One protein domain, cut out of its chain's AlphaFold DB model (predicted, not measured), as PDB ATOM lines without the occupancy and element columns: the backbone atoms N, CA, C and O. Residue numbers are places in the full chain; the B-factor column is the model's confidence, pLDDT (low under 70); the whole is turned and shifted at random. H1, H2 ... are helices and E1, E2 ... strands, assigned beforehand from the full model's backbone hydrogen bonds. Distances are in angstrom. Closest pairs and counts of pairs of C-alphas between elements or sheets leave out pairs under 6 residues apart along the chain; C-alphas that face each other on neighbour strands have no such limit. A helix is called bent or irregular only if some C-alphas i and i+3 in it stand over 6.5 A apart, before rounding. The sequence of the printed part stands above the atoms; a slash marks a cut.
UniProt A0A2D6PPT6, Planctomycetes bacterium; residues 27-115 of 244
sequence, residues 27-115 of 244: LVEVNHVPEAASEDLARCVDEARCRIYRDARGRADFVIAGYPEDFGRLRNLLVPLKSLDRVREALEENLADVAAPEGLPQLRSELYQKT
ATOM      1  N   LEU A  27     101.609 115.608 123.746       78.06
ATOM      2  CA  LEU A  27     102.124 116.566 122.778       78.06
ATOM      3  C   LEU A  27     102.187 117.947 123.404       78.06
ATOM      4  O   LEU A  27     101.209 118.413 123.981       78.06
ATOM      5  N   VAL A  28     103.321 118.611 123.228       81.50
ATOM      6  CA  VAL A  28     103.525 119.995 123.632       81.50
ATOM      7  C   VAL A  28     103.888 120.795 122.397       81.50
ATOM      8  O   VAL A  28     104.929 120.577 121.773       81.50
ATOM      9  N   GLU A  29     102.998 121.710 122.031       83.12
ATOM     10  CA  GLU A  29     103.239 122.679 120.969       83.12
ATOM     11  C   GLU A  29     104.171 123.777 121.485       83.12
ATOM     12  O   GLU A  29     103.994 124.309 122.582       83.12
ATOM     13  N   VAL A  30     105.184 124.115 120.691       82.44
ATOM     14  CA  VAL A  30     106.225 125.065 121.076       82.44
ATOM     15  C   VAL A  30     106.386 126.124 120.000       82.44
ATOM     16  O   VAL A  30     106.544 125.817 118.817       82.44
ATOM     17  N   ASN A  31     106.371 127.381 120.431       83.12
ATOM     18  CA  ASN A  31     106.447 128.553 119.570       83.12
ATOM     19  C   ASN A  31     107.646 129.431 119.926       83.12
ATOM     20  O   ASN A  31     108.113 129.450 121.066       83.12
ATOM     21  N   HIS A  32     108.078 130.215 118.945       83.00
ATOM     22  CA  HIS A  32     109.162 131.185 119.030       83.00
ATOM     23  C   HIS A  32     110.499 130.580 119.473       83.00
ATOM     24  O   HIS A  32     111.230 131.199 120.249       83.00
ATOM     25  N   VAL A  33     110.833 129.384 118.981       82.31
ATOM     26  CA  VAL A  33     112.127 128.748 119.268       82.31
ATOM     27  C   VAL A  33     113.203 129.411 118.400       82.31
ATOM     28  O   VAL A  33     113.140 129.304 117.174       82.31
ATOM     29  N   PRO A  34     114.209 130.091 118.989       80.94
ATOM     30  CA  PRO A  34     115.273 130.705 118.206       80.94
ATOM     31  C   PRO A  34     116.038 129.645 117.413       80.94
ATOM     32  O   PRO A  34     116.422 128.618 117.969       80.94
ATOM     33  N   GLU A  35     116.330 129.913 116.140       79.75
ATOM     34  CA  GLU A  35     117.056 128.976 115.268       79.75
ATOM     35  C   GLU A  35     118.415 128.569 115.864       79.75
ATOM     36  O   GLU A  35     118.761 127.395 115.892       79.75
ATOM     37  N   ALA A  36     119.134 129.513 116.476       81.75
ATOM     38  CA  ALA A  36     120.401 129.243 117.162       81.75
ATOM     39  C   ALA A  36     120.283 128.293 118.376       81.75
ATOM     40  O   ALA A  36     121.300 127.826 118.877       81.75
ATOM     41  N   ALA A  37     119.070 128.031 118.872       82.69
ATOM     42  CA  ALA A  37     118.805 127.154 120.011       82.69
ATOM     43  C   ALA A  37     118.183 125.804 119.602       82.69
ATOM     44  O   ALA A  37     117.948 124.960 120.467       82.69
ATOM     45  N   SER A  38     117.920 125.568 118.308       81.00
ATOM     46  CA  SER A  38     117.244 124.347 117.847       81.00
ATOM     47  C   SER A  38     118.080 123.083 118.047       81.00
ATOM     48  O   SER A  38     117.522 122.031 118.345       81.00
ATOM     49  N   GLU A  39     119.408 123.171 117.915       84.44
ATOM     50  CA  GLU A  39     120.313 122.037 118.165       84.44
ATOM     51  C   GLU A  39     120.348 121.656 119.649       84.44
ATOM     52  O   GLU A  39     120.239 120.480 119.997       84.44
ATOM     53  N   ASP A  40     120.445 122.653 120.532       86.94
ATOM     54  CA  ASP A  40     120.398 122.439 121.978       86.94
ATOM     55  C   ASP A  40     119.052 121.841 122.408       86.94
ATOM     56  O   ASP A  40     119.022 120.910 123.216       86.94
ATOM     57  N   LEU A  41     117.948 122.325 121.828       88.25
ATOM     58  CA  LEU A  41     116.618 121.772 122.065       88.25
ATOM     59  C   LEU A  41     116.523 120.314 121.604       88.25
ATOM     60  O   LEU A  41     116.069 119.468 122.373       88.25
ATOM     61  N   ALA A  42     116.971 120.007 120.384       84.81
ATOM     62  CA  ALA A  42     116.964 118.646 119.857       84.81
ATOM     63  C   ALA A  42     117.769 117.689 120.751       84.81
ATOM     64  O   ALA A  42     117.297 116.594 121.052       84.81
ATOM     65  N   ARG A  43     118.934 118.128 121.248       86.75
ATOM     66  CA  ARG A  43     119.751 117.357 122.198       86.75
ATOM     67  C   ARG A  43     119.006 117.085 123.506       86.75
ATOM     68  O   ARG A  43     119.002 115.953 123.977       86.75
ATOM     69  N   CYS A  44     118.376 118.101 124.097       89.19
ATOM     70  CA  CYS A  44     117.617 117.934 125.338       89.19
ATOM     71  C   CYS A  44     116.408 117.006 125.162       89.19
ATOM     72  O   CYS A  44     116.135 116.195 126.044       89.19
ATOM     73  N   VAL A  45     115.703 117.113 124.032       87.81
ATOM     74  CA  VAL A  45     114.571 116.246 123.675       87.81
ATOM     75  C   VAL A  45     115.016 114.787 123.569       87.81
ATOM     76  O   VAL A  45     114.403 113.932 124.205       87.81
ATOM     77  N   ASP A  46     116.096 114.516 122.835       81.25
ATOM     78  CA  ASP A  46     116.641 113.165 122.666       81.25
ATOM     79  C   ASP A  46     117.101 112.566 124.003       81.25
ATOM     80  O   ASP A  46     116.710 111.459 124.378       81.25
ATOM     81  N   GLU A  47     117.843 113.340 124.802       85.38
ATOM     82  CA  GLU A  47     118.298 112.890 126.116       85.38
ATOM     83  C   GLU A  47     117.119 112.599 127.060       85.38
ATOM     84  O   GLU A  47     117.158 111.637 127.836       85.38
ATOM     85  N   ALA A  48     116.049 113.391 126.970       84.50
ATOM     86  CA  ALA A  48     114.815 113.179 127.708       84.50
ATOM     87  C   ALA A  48     113.956 112.026 127.175       84.50
ATOM     88  O   ALA A  48     112.933 111.756 127.785       84.50
ATOM     89  N   ARG A  49     114.350 111.342 126.089       81.06
ATOM     90  CA  ARG A  49     113.550 110.313 125.389       81.06
ATOM     91  C   ARG A  49     112.248 110.840 124.781       81.06
ATOM     92  O   ARG A  49     111.354 110.070 124.439       81.06
ATOM     93  N   CYS A  50     112.161 112.150 124.600       84.06
ATOM     94  CA  CYS A  50     111.104 112.781 123.830       84.06
ATOM     95  C   CYS A  50     111.474 112.767 122.338       84.06
ATOM     96  O   CYS A  50     112.600 112.466 121.940       84.06
ATOM     97  N   ARG A  51     110.520 113.127 121.487       83.25
ATOM     98  CA  ARG A  51     110.718 113.335 120.051       83.25
ATOM     99  C   ARG A  51     110.270 114.735 119.680       83.25
ATOM    100  O   ARG A  51     109.304 115.234 120.243       83.25
ATOM    101  N   ILE A  52     110.955 115.361 118.731       85.44
ATOM    102  CA  ILE A  52     110.613 116.696 118.236       85.44
ATOM    103  C   ILE A  52     110.251 116.624 116.759       85.44
ATOM    104  O   ILE A  52     110.913 115.952 115.967       85.44
ATOM    105  N   TYR A  53     109.189 117.328 116.404       81.62
ATOM    106  CA  TYR A  53     108.633 117.394 115.064       81.62
ATOM    107  C   TYR A  53     108.460 118.850 114.663       81.62
ATOM    108  O   TYR A  53     108.217 119.696 115.519       81.62
ATOM    109  N   ARG A  54     108.527 119.149 113.366       81.25
ATOM    110  CA  ARG A  54     107.996 120.413 112.836       81.25
ATOM    111  C   ARG A  54     106.504 120.245 112.567       81.25
ATOM    112  O   ARG A  54     106.101 119.230 111.997       81.25
ATOM    113  N   ASP A  55     105.690 121.222 112.959       79.88
ATOM    114  CA  ASP A  55     104.266 121.222 112.606       79.88
ATOM    115  C   ASP A  55     104.111 121.540 111.115       79.88
ATOM    116  O   ASP A  55     104.421 122.642 110.659       79.88
ATOM    117  N   ALA A  56     103.602 120.579 110.344       71.94
ATOM    118  CA  ALA A  56     103.408 120.736 108.906       71.94
ATOM    119  C   ALA A  56     102.327 121.781 108.571       71.94
ATOM    120  O   ALA A  56     102.271 122.275 107.446       71.94
ATOM    121  N   ARG A  57     101.463 122.129 109.537       75.56
ATOM    122  CA  ARG A  57     100.429 123.165 109.391       75.56
ATOM    123  C   ARG A  57     100.918 124.567 109.747       75.56
ATOM    124  O   ARG A  57     100.178 125.521 109.508       75.56
ATOM    125  N   GLY A  58     102.115 124.697 110.323       77.00
ATOM    126  CA  GLY A  58     102.693 125.976 110.737       77.00
ATOM    127  C   GLY A  58     101.933 126.680 111.866       77.00
ATOM    128  O   GLY A  58     101.968 127.907 111.936       77.00
ATOM    129  N   ARG A  59     101.208 125.941 112.720       77.62
ATOM    130  CA  ARG A  59     100.559 126.497 113.923       77.62
ATOM    131  C   ARG A  59     101.523 126.564 115.107       77.62
ATOM    132  O   ARG A  59     101.310 127.385 115.993       77.62
ATOM    133  N   ALA A  60     102.559 125.728 115.094       80.38
ATOM    134  CA  ALA A  60     103.686 125.773 116.016       80.38
ATOM    135  C   ALA A  60     105.025 125.701 115.260       80.38
ATOM    136  O   ALA A  60     105.085 125.162 114.154       80.38
ATOM    137  N   ASP A  61     106.113 126.192 115.860       81.75
ATOM    138  CA  ASP A  61     107.460 125.993 115.301       81.75
ATOM    139  C   ASP A  61     107.864 124.518 115.405       81.75
ATOM    140  O   ASP A  61     108.390 123.921 114.460       81.75
ATOM    141  N   PHE A  62     107.582 123.930 116.571       84.06
ATOM    142  CA  PHE A  62     107.849 122.537 116.879       84.06
ATOM    143  C   PHE A  62     106.720 121.920 117.703       84.06
ATOM    144  O   PHE A  62     106.014 122.604 118.440       84.06
ATOM    145  N   VAL A  63     106.601 120.600 117.625       83.88
ATOM    146  CA  VAL A  63     105.821 119.787 118.556       83.88
ATOM    147  C   VAL A  63     106.747 118.779 119.202       83.88
ATOM    148  O   VAL A  63     107.436 118.027 118.512       83.88
ATOM    149  N   ILE A  64     106.776 118.778 120.529       85.75
ATOM    150  CA  ILE A  64     107.517 117.805 121.320       85.75
ATOM    151  C   ILE A  64     106.533 116.749 121.792       85.75
ATOM    152  O   ILE A  64     105.507 117.064 122.384       85.75
ATOM    153  N   ALA A  65     106.855 115.494 121.532       82.06
ATOM    154  CA  ALA A  65     106.049 114.355 121.900       82.06
ATOM    155  C   ALA A  65     106.832 113.451 122.851       82.06
ATOM    156  O   ALA A  65     107.980 113.103 122.573       82.06
ATOM    157  N   GLY A  66     106.220 113.046 123.953       77.81
ATOM    158  CA  GLY A  66     106.864 112.207 124.960       77.81
ATOM    159  C   GLY A  66     105.848 111.605 125.916       77.81
ATOM    160  O   GLY A  66     104.663 111.931 125.853       77.81
ATOM    161  N   TYR A  67     106.297 110.722 126.798       75.62
ATOM    162  CA  TYR A  67     105.462 110.273 127.907       75.62
ATOM    163  C   TYR A  67     105.468 111.319 129.035       75.62
ATOM    164  O   TYR A  67     106.461 112.045 129.180       75.62
ATOM    165  N   PRO A  68     104.391 111.447 129.834       74.69
ATOM    166  CA  PRO A  68     104.324 112.411 130.937       74.69
ATOM    167  C   PRO A  68     105.545 112.388 131.876       74.69
ATOM    168  O   PRO A  68     106.036 113.440 132.291       74.69
ATOM    169  N   GLU A  69     106.090 111.210 132.175       71.56
ATOM    170  CA  GLU A  69     107.272 111.023 133.017       71.56
ATOM    171  C   GLU A  69     108.570 111.567 132.395       71.56
ATOM    172  O   GLU A  69     109.438 112.079 133.112       71.56
ATOM    173  N   ASP A  70     108.691 111.522 131.068       81.62
ATOM    174  CA  ASP A  70     109.862 111.997 130.325       81.62
ATOM    175  C   ASP A  70     109.906 113.530 130.273       81.62
ATOM    176  O   ASP A  70     110.979 114.145 130.310       81.62
ATOM    177  N   PHE A  71     108.744 114.183 130.293       83.12
ATOM    178  CA  PHE A  71     108.657 115.640 130.296       83.12
ATOM    179  C   PHE A  71     109.227 116.285 131.562       83.12
ATOM    180  O   PHE A  71     109.817 117.368 131.495       83.12
ATOM    181  N   GLY A  72     109.149 115.604 132.709       78.44
ATOM    182  CA  GLY A  72     109.831 116.042 133.928       78.44
ATOM    183  C   GLY A  72     111.353 116.086 133.757       78.44
ATOM    184  O   GLY A  72     112.016 117.012 134.236       78.44
ATOM    185  N   ARG A  73     111.913 115.114 133.024       83.69
ATOM    186  CA  ARG A  73     113.336 115.080 132.675       83.69
ATOM    187  C   ARG A  73     113.686 116.171 131.668       83.69
ATOM    188  O   ARG A  73     114.656 116.891 131.903       83.69
ATOM    189  N   LEU A  74     112.885 116.335 130.613       88.69
ATOM    190  CA  LEU A  74     113.074 117.390 129.616       88.69
ATOM    191  C   LEU A  74     113.107 118.774 130.267       88.69
ATOM    192  O   LEU A  74     114.058 119.525 130.062       88.69
ATOM    193  N   ARG A  75     112.133 119.081 131.130       86.75
ATOM    194  CA  ARG A  75     112.085 120.344 131.879       86.75
ATOM    195  C   ARG A  75     113.398 120.609 132.615       86.75
ATOM    196  O   ARG A  75     113.932 121.711 132.529       86.75
ATOM    197  N   ASN A  76     113.931 119.610 133.319       84.62
ATOM    198  CA  ASN A  76     115.164 119.760 134.094       84.62
ATOM    199  C   ASN A  76     116.396 119.997 133.199       84.62
ATOM    200  O   ASN A  76     117.265 120.784 133.568       84.62
ATOM    201  N   LEU A  77     116.461 119.359 132.023       88.31
ATOM    202  CA  LEU A  77     117.543 119.556 131.048       88.31
ATOM    203  C   LEU A  77     117.526 120.951 130.409       88.31
ATOM    204  O   LEU A  77     118.578 121.455 130.023       88.31
ATOM    205  N   LEU A  78     116.354 121.587 130.330       88.44
ATOM    206  CA  LEU A  78     116.192 122.933 129.773       88.44
ATOM    207  C   LEU A  78     116.548 124.052 130.765       88.44
ATOM    208  O   LEU A  78     116.858 125.158 130.335       88.44
ATOM    209  N   VAL A  79     116.558 123.790 132.081       85.75
ATOM    210  CA  VAL A  79     116.874 124.788 133.130       85.75
ATOM    211  C   VAL A  79     118.151 125.609 132.864       85.75
ATOM    212  O   VAL A  79     118.095 126.829 133.030       85.75
ATOM    213  N   PRO A  80     119.300 125.025 132.464       87.75
ATOM    214  CA  PRO A  80     120.512 125.808 132.204       87.75
ATOM    215  C   PRO A  80     120.471 126.637 130.905       87.75
ATOM    216  O   PRO A  80     121.350 127.475 130.700       87.75
ATOM    217  N   LEU A  81     119.481 126.436 130.029       86.31
ATOM    218  CA  LEU A  81     119.429 126.999 128.677       86.31
ATOM    219  C   LEU A  81     118.410 128.141 128.593       86.31
ATOM    220  O   LEU A  81     117.278 127.955 128.160       86.31
ATOM    221  N   LYS A  82     118.827 129.360 128.960       85.44
ATOM    222  CA  LYS A  82     117.949 130.554 128.949       85.44
ATOM    223  C   LYS A  82     117.304 130.845 127.589       85.44
ATOM    224  O   LYS A  82     116.198 131.367 127.524       85.44
ATOM    225  N   SER A  83     117.977 130.502 126.489       83.81
ATOM    226  CA  SER A  83     117.427 130.627 125.130       83.81
ATOM    227  C   SER A  83     116.188 129.754 124.891       83.81
ATOM    228  O   SER A  83     115.461 129.993 123.930       83.81
ATOM    229  N   LEU A  84     115.936 128.776 125.763       85.44
ATOM    230  CA  LEU A  84     114.817 127.842 125.717       85.44
ATOM    231  C   LEU A  84     113.829 128.045 126.878       85.44
ATOM    232  O   LEU A  84     112.976 127.188 127.100       85.44
ATOM    233  N   ASP A  85     113.883 129.176 127.596       83.50
ATOM    234  CA  ASP A  85     112.935 129.475 128.683       83.50
ATOM    235  C   ASP A  85     111.473 129.407 128.194       83.50
ATOM    236  O   ASP A  85     110.628 128.859 128.891       83.50
ATOM    237  N   ARG A  86     111.189 129.838 126.954       79.69
ATOM    238  CA  ARG A  86     109.858 129.704 126.325       79.69
ATOM    239  C   ARG A  86     109.419 128.258 126.111       79.69
ATOM    240  O   ARG A  86     108.240 127.954 126.244       79.69
ATOM    241  N   VAL A  87     110.358 127.366 125.801       82.19
ATOM    242  CA  VAL A  87     110.073 125.928 125.684       82.19
ATOM    243  C   VAL A  87     109.736 125.357 127.054       82.19
ATOM    244  O   VAL A  87     108.790 124.588 127.182       82.19
ATOM    245  N   ARG A  88     110.481 125.760 128.092       83.50
ATOM    246  CA  ARG A  88     110.190 125.361 129.471       83.50
ATOM    247  C   ARG A  88     108.823 125.876 129.929       83.50
ATOM    248  O   ARG A  88     108.077 125.098 130.505       83.50
ATOM    249  N   GLU A  89     108.489 127.134 129.649       81.69
ATOM    250  CA  GLU A  89     107.172 127.715 129.952       81.69
ATOM    251  C   GLU A  89     106.049 126.937 129.256       81.69
ATOM    252  O   GLU A  89     105.117 126.500 129.922       81.69
ATOM    253  N   ALA A  90     106.179 126.665 127.952       77.50
ATOM    254  CA  ALA A  90     105.196 125.877 127.207       77.50
ATOM    255  C   ALA A  90     105.030 124.462 127.787       77.50
ATOM    256  O   ALA A  90     103.911 123.965 127.897       77.50
ATOM    257  N   LEU A  91     106.126 123.817 128.198       76.88
ATOM    258  CA  LEU A  91     106.073 122.539 128.909       76.88
ATOM    259  C   LEU A  91     105.327 122.669 130.240       76.88
ATOM    260  O   LEU A  91     104.484 121.837 130.531       76.88
ATOM    261  N   GLU A  92     105.618 123.685 131.050       75.62
ATOM    262  CA  GLU A  92     104.981 123.884 132.359       75.62
ATOM    263  C   GLU A  92     103.479 124.174 132.244       75.62
ATOM    264  O   GLU A  92     102.702 123.607 133.011       75.62
ATOM    265  N   GLU A  93     103.069 124.983 131.266       73.06
ATOM    266  CA  GLU A  93     101.661 125.269 130.963       73.06
ATOM    267  C   GLU A  93     100.920 124.003 130.517       73.06
ATOM    268  O   GLU A  93      99.888 123.658 131.086       73.06
ATOM    269  N   ASN A  94     101.483 123.253 129.564       67.06
ATOM    270  CA  ASN A  94     100.847 122.035 129.058       67.06
ATOM    271  C   ASN A  94     100.848 120.904 130.097       67.06
ATOM    272  O   ASN A  94      99.861 120.186 130.208       67.06
ATOM    273  N   LEU A  95     101.919 120.741 130.883       64.31
ATOM    274  CA  LEU A  95     102.016 119.709 131.924       64.31
ATOM    275  C   LEU A  95     101.123 119.997 133.132       64.31
ATOM    276  O   LEU A  95     100.680 119.052 133.783       64.31
ATOM    277  N   ALA A  96     100.842 121.267 133.439       58.28
ATOM    278  CA  ALA A  96      99.844 121.622 134.447       58.28
ATOM    279  C   ALA A  96      98.435 121.149 134.035       58.28
ATOM    280  O   ALA A  96      97.660 120.723 134.894       58.28
ATOM    281  N   ASP A  97      98.156 121.138 132.728       52.88
ATOM    282  CA  ASP A  97      96.897 120.690 132.126       52.88
ATOM    283  C   ASP A  97      96.859 119.188 131.777       52.88
ATOM    284  O   ASP A  97      95.792 118.669 131.460       52.88
ATOM    285  N   VAL A  98      97.956 118.427 131.922       52.31
ATOM    286  CA  VAL A  98      97.953 116.943 131.798       52.31
ATOM    287  C   VAL A  98      97.054 116.275 132.860       52.31
ATOM    288  O   VAL A  98      96.714 115.100 132.751       52.31
ATOM    289  N   ALA A  99      96.568 117.036 133.847       45.84
ATOM    290  CA  ALA A  99      95.487 116.638 134.750       45.84
ATOM    291  C   ALA A  99      94.060 116.799 134.161       45.84
ATOM    292  O   ALA A  99      93.082 116.605 134.888       45.84
ATOM    293  N   ALA A 100      93.903 117.173 132.886       39.09
ATOM    294  CA  ALA A 100      92.599 117.332 132.249       39.09
ATOM    295  C   ALA A 100      92.031 115.978 131.754       39.09
ATOM    296  O   ALA A 100      92.728 115.213 131.087       39.09
ATOM    297  N   PRO A 101      90.745 115.684 132.030       40.41
ATOM    298  CA  PRO A 101      90.131 114.362 131.842       40.41
ATOM    299  C   PRO A 101      89.996 113.879 130.386       40.41
ATOM    300  O   PRO A 101      89.626 112.726 130.185       40.41
ATOM    301  N   GLU A 102      90.285 114.716 129.383       43.91
ATOM    302  CA  GLU A 102      90.161 114.362 127.956       43.91
ATOM    303  C   GLU A 102      91.504 114.056 127.262       43.91
ATOM    304  O   GLU A 102      91.507 113.593 126.122       43.91
ATOM    305  N   GLY A 103      92.637 114.222 127.958       43.94
ATOM    306  CA  GLY A 103      93.970 113.941 127.417       43.94
ATOM    307  C   GLY A 103      94.419 114.914 126.317       43.94
ATOM    308  O   GLY A 103      93.653 115.726 125.799       43.94
ATOM    309  N   LEU A 104      95.703 114.855 125.969       50.50
ATOM    310  CA  LEU A 104      96.278 115.674 124.900       50.50
ATOM    311  C   LEU A 104      96.052 115.041 123.515       50.50
ATOM    312  O   LEU A 104      95.847 113.827 123.414       50.50
ATOM    313  N   PRO A 105      96.094 115.837 122.426       51.94
ATOM    314  CA  PRO A 105      95.909 115.326 121.071       51.94
ATOM    315  C   PRO A 105      96.934 114.234 120.746       51.94
ATOM    316  O   PRO A 105      98.115 114.393 121.029       51.94
ATOM    317  N   GLN A 106      96.509 113.144 120.107       56.50
ATOM    318  CA  GLN A 106      97.437 112.125 119.602       56.50
ATOM    319  C   GLN A 106      98.186 112.626 118.367       56.50
ATOM    320  O   GLN A 106      97.610 113.319 117.517       56.50
ATOM    321  N   LEU A 107      99.455 112.225 118.225       59.31
ATOM    322  CA  LEU A 107     100.226 112.573 117.041       59.31
ATOM    323  C   LEU A 107      99.639 111.874 115.809       59.31
ATOM    324  O   LEU A 107      99.574 110.650 115.755       59.31
ATOM    325  N   ARG A 108      99.229 112.647 114.801       60.03
ATOM    326  CA  ARG A 108      98.805 112.119 113.497       60.03
ATOM    327  C   ARG A 108      99.911 112.362 112.484       60.03
ATOM    328  O   ARG A 108     100.279 113.512 112.273       60.03
ATOM    329  N   SER A 109     100.411 111.305 111.851       55.12
ATOM    330  CA  SER A 109     101.532 111.354 110.895       55.12
ATOM    331  C   SER A 109     101.355 112.399 109.785       55.12
ATOM    332  O   SER A 109     102.312 113.051 109.392       55.12
ATOM    333  N   GLU A 110     100.121 112.647 109.346       59.22
ATOM    334  CA  GLU A 110      99.781 113.657 108.331       59.22
ATOM    335  C   GLU A 110     100.064 115.113 108.756       59.22
ATOM    336  O   GLU A 110     100.051 116.018 107.922       59.22
ATOM    337  N   LEU A 111     100.264 115.368 110.053       53.34
ATOM    338  CA  LEU A 111     100.347 116.715 110.628       53.34
ATOM    339  C   LEU A 111     101.770 117.159 110.963       53.34
ATOM    340  O   LEU A 111     101.975 118.335 111.253       53.34
ATOM    341  N   TYR A 112     102.746 116.254 110.933       62.84
ATOM    342  CA  TYR A 112     104.055 116.502 111.527       62.84
ATOM    343  C   TYR A 112     105.178 115.969 110.643       62.84
ATOM    344  O   TYR A 112     105.152 114.822 110.210       62.84
ATOM    345  N   GLN A 113     106.196 116.795 110.406       61.44
ATOM    346  CA  GLN A 113     107.400 116.405 109.672       61.44
ATOM    347  C   GLN A 113     108.531 116.128 110.666       61.44
ATOM    348  O   GLN A 113     108.989 117.026 111.382       61.44
ATOM    349  N   LYS A 114     108.961 114.863 110.735       63.19
ATOM    350  CA  LYS A 114     110.100 114.417 111.550       63.19
ATOM    351  C   LYS A 114     111.409 114.911 110.922       63.19
ATOM    352  O   LYS A 114     111.535 114.951 109.700       63.19
ATOM    353  N   THR A 115     112.379 115.305 111.741       59.44
ATOM    354  CA  THR A 115     113.719 115.698 111.269       59.44
ATOM    355  C   THR A 115     114.488 114.481 110.709       59.44
ATOM    356  O   THR A 115     114.202 113.349 111.095       59.44
TER     357      THR A 115
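AT A GLANCE: This is residues 27 to 115 of the 244 residues of a protein of Planctomycetes bacterium (UniProt A0A2D6PPT6). A small, twisted sheet of four short strands has H1 and H3 over one of its faces, with H2 folded beside H3 as a helical hairpin and only grazing the sheet. From the end of H3 a long loop, residues 98 to 111, swings wide round to the edge strand E4. The printed part has 89 residues with three named helices and four named strands, in the order E1 H1 E2 E3 H2 H3 E4, of mixed class. The sheet runs E1 E3 E2 E4, antiparallel throughout; the whole is compact, with a radius of gyration of the C-alphas of 12.1 A and spans of 33 by 27 by 20 A.

HOW THE PARTS SIT: Look first at the sheet, E1, residues 27 to 30, E3, residues 62 to 66, E2, residues 51 to 55, and E4, residues 112 to 114; it is only just strongly twisted, with C-alphas up to 4.1 A off its best plane. Between E1 and E3 you find N 28 and O 64 within hydrogen-bond range at 2.8 A. E2 and E3 form a hairpin, with N 53 and O 63 at 2.8 A. E2 and E4 have N 54 and O 113 at 2.9 A; this pairing is staggered, for E2 pairs with E3 over residues 51 to 53 and with E4 over residues 53 to 55. H1, residues 35 to 47, lies over E2 at a height over the sheet of 9.8 A and runs along the strands, at 10 degrees to E2 on the local plane. E1, H1 and E2 make a split strand-helix-strand unit, two strands running the same way with E3 between them, and its crossover is right-handed. H3, residues 82 to 97, is on the same face as H1, over E1 at a height of 8.2 A, which gives two layers, helices on one face of a sheet. The closest C-alphas of E1 and H3, Val 30 and Val 87, are 6.1 A apart. H2, residues 68 to 78, touches H3 at a shallow tilt of 22 degrees, opposite ways, closest at the C-alphas of Arg 75 and Arg 88, 5.9 A. H2 touches H1 at a steep tilt of 46 degrees, closest at the C-alphas of Cys 44 and Leu 77, 5.9 A. H1, with residues 37 to 41 alone, and H3 only just touch, with 3 pairs of C-alphas within 8 A. O i to N i+4 pairs within hydrogen-bond range number 7 of 9 in H1, 5 of 7 in H2 and 10 of 12 in H3.

IN THESE COORDINATES: Find C-alpha 27 at (102.124, 116.566, 122.778), where E1 begins. E2 is 12.6 A long and E3 13.2 A. H1 runs 19.4 A and H2 15.9 A; H3, the longest helix, runs 23.5 A from C-alpha 82 at (117.949, 130.554, 128.949). H1 and H3 are irregular: C-alphas 36 and 39 are 7.3 A apart, and C-alphas 83 and 86 are 7.7 A apart. E4 ends at C-alpha 114, (110.100, 114.417, 111.550).

THE WHOLE: The two C-alphas farthest apart, those of Ala 36 and Pro 101, are 36.8 A apart. The printed part has no cut, and the link from H3 to E4, 14 residues, is long. Mean pLDDT of the printed part is 75.4; residues 94 to 115 are under 70.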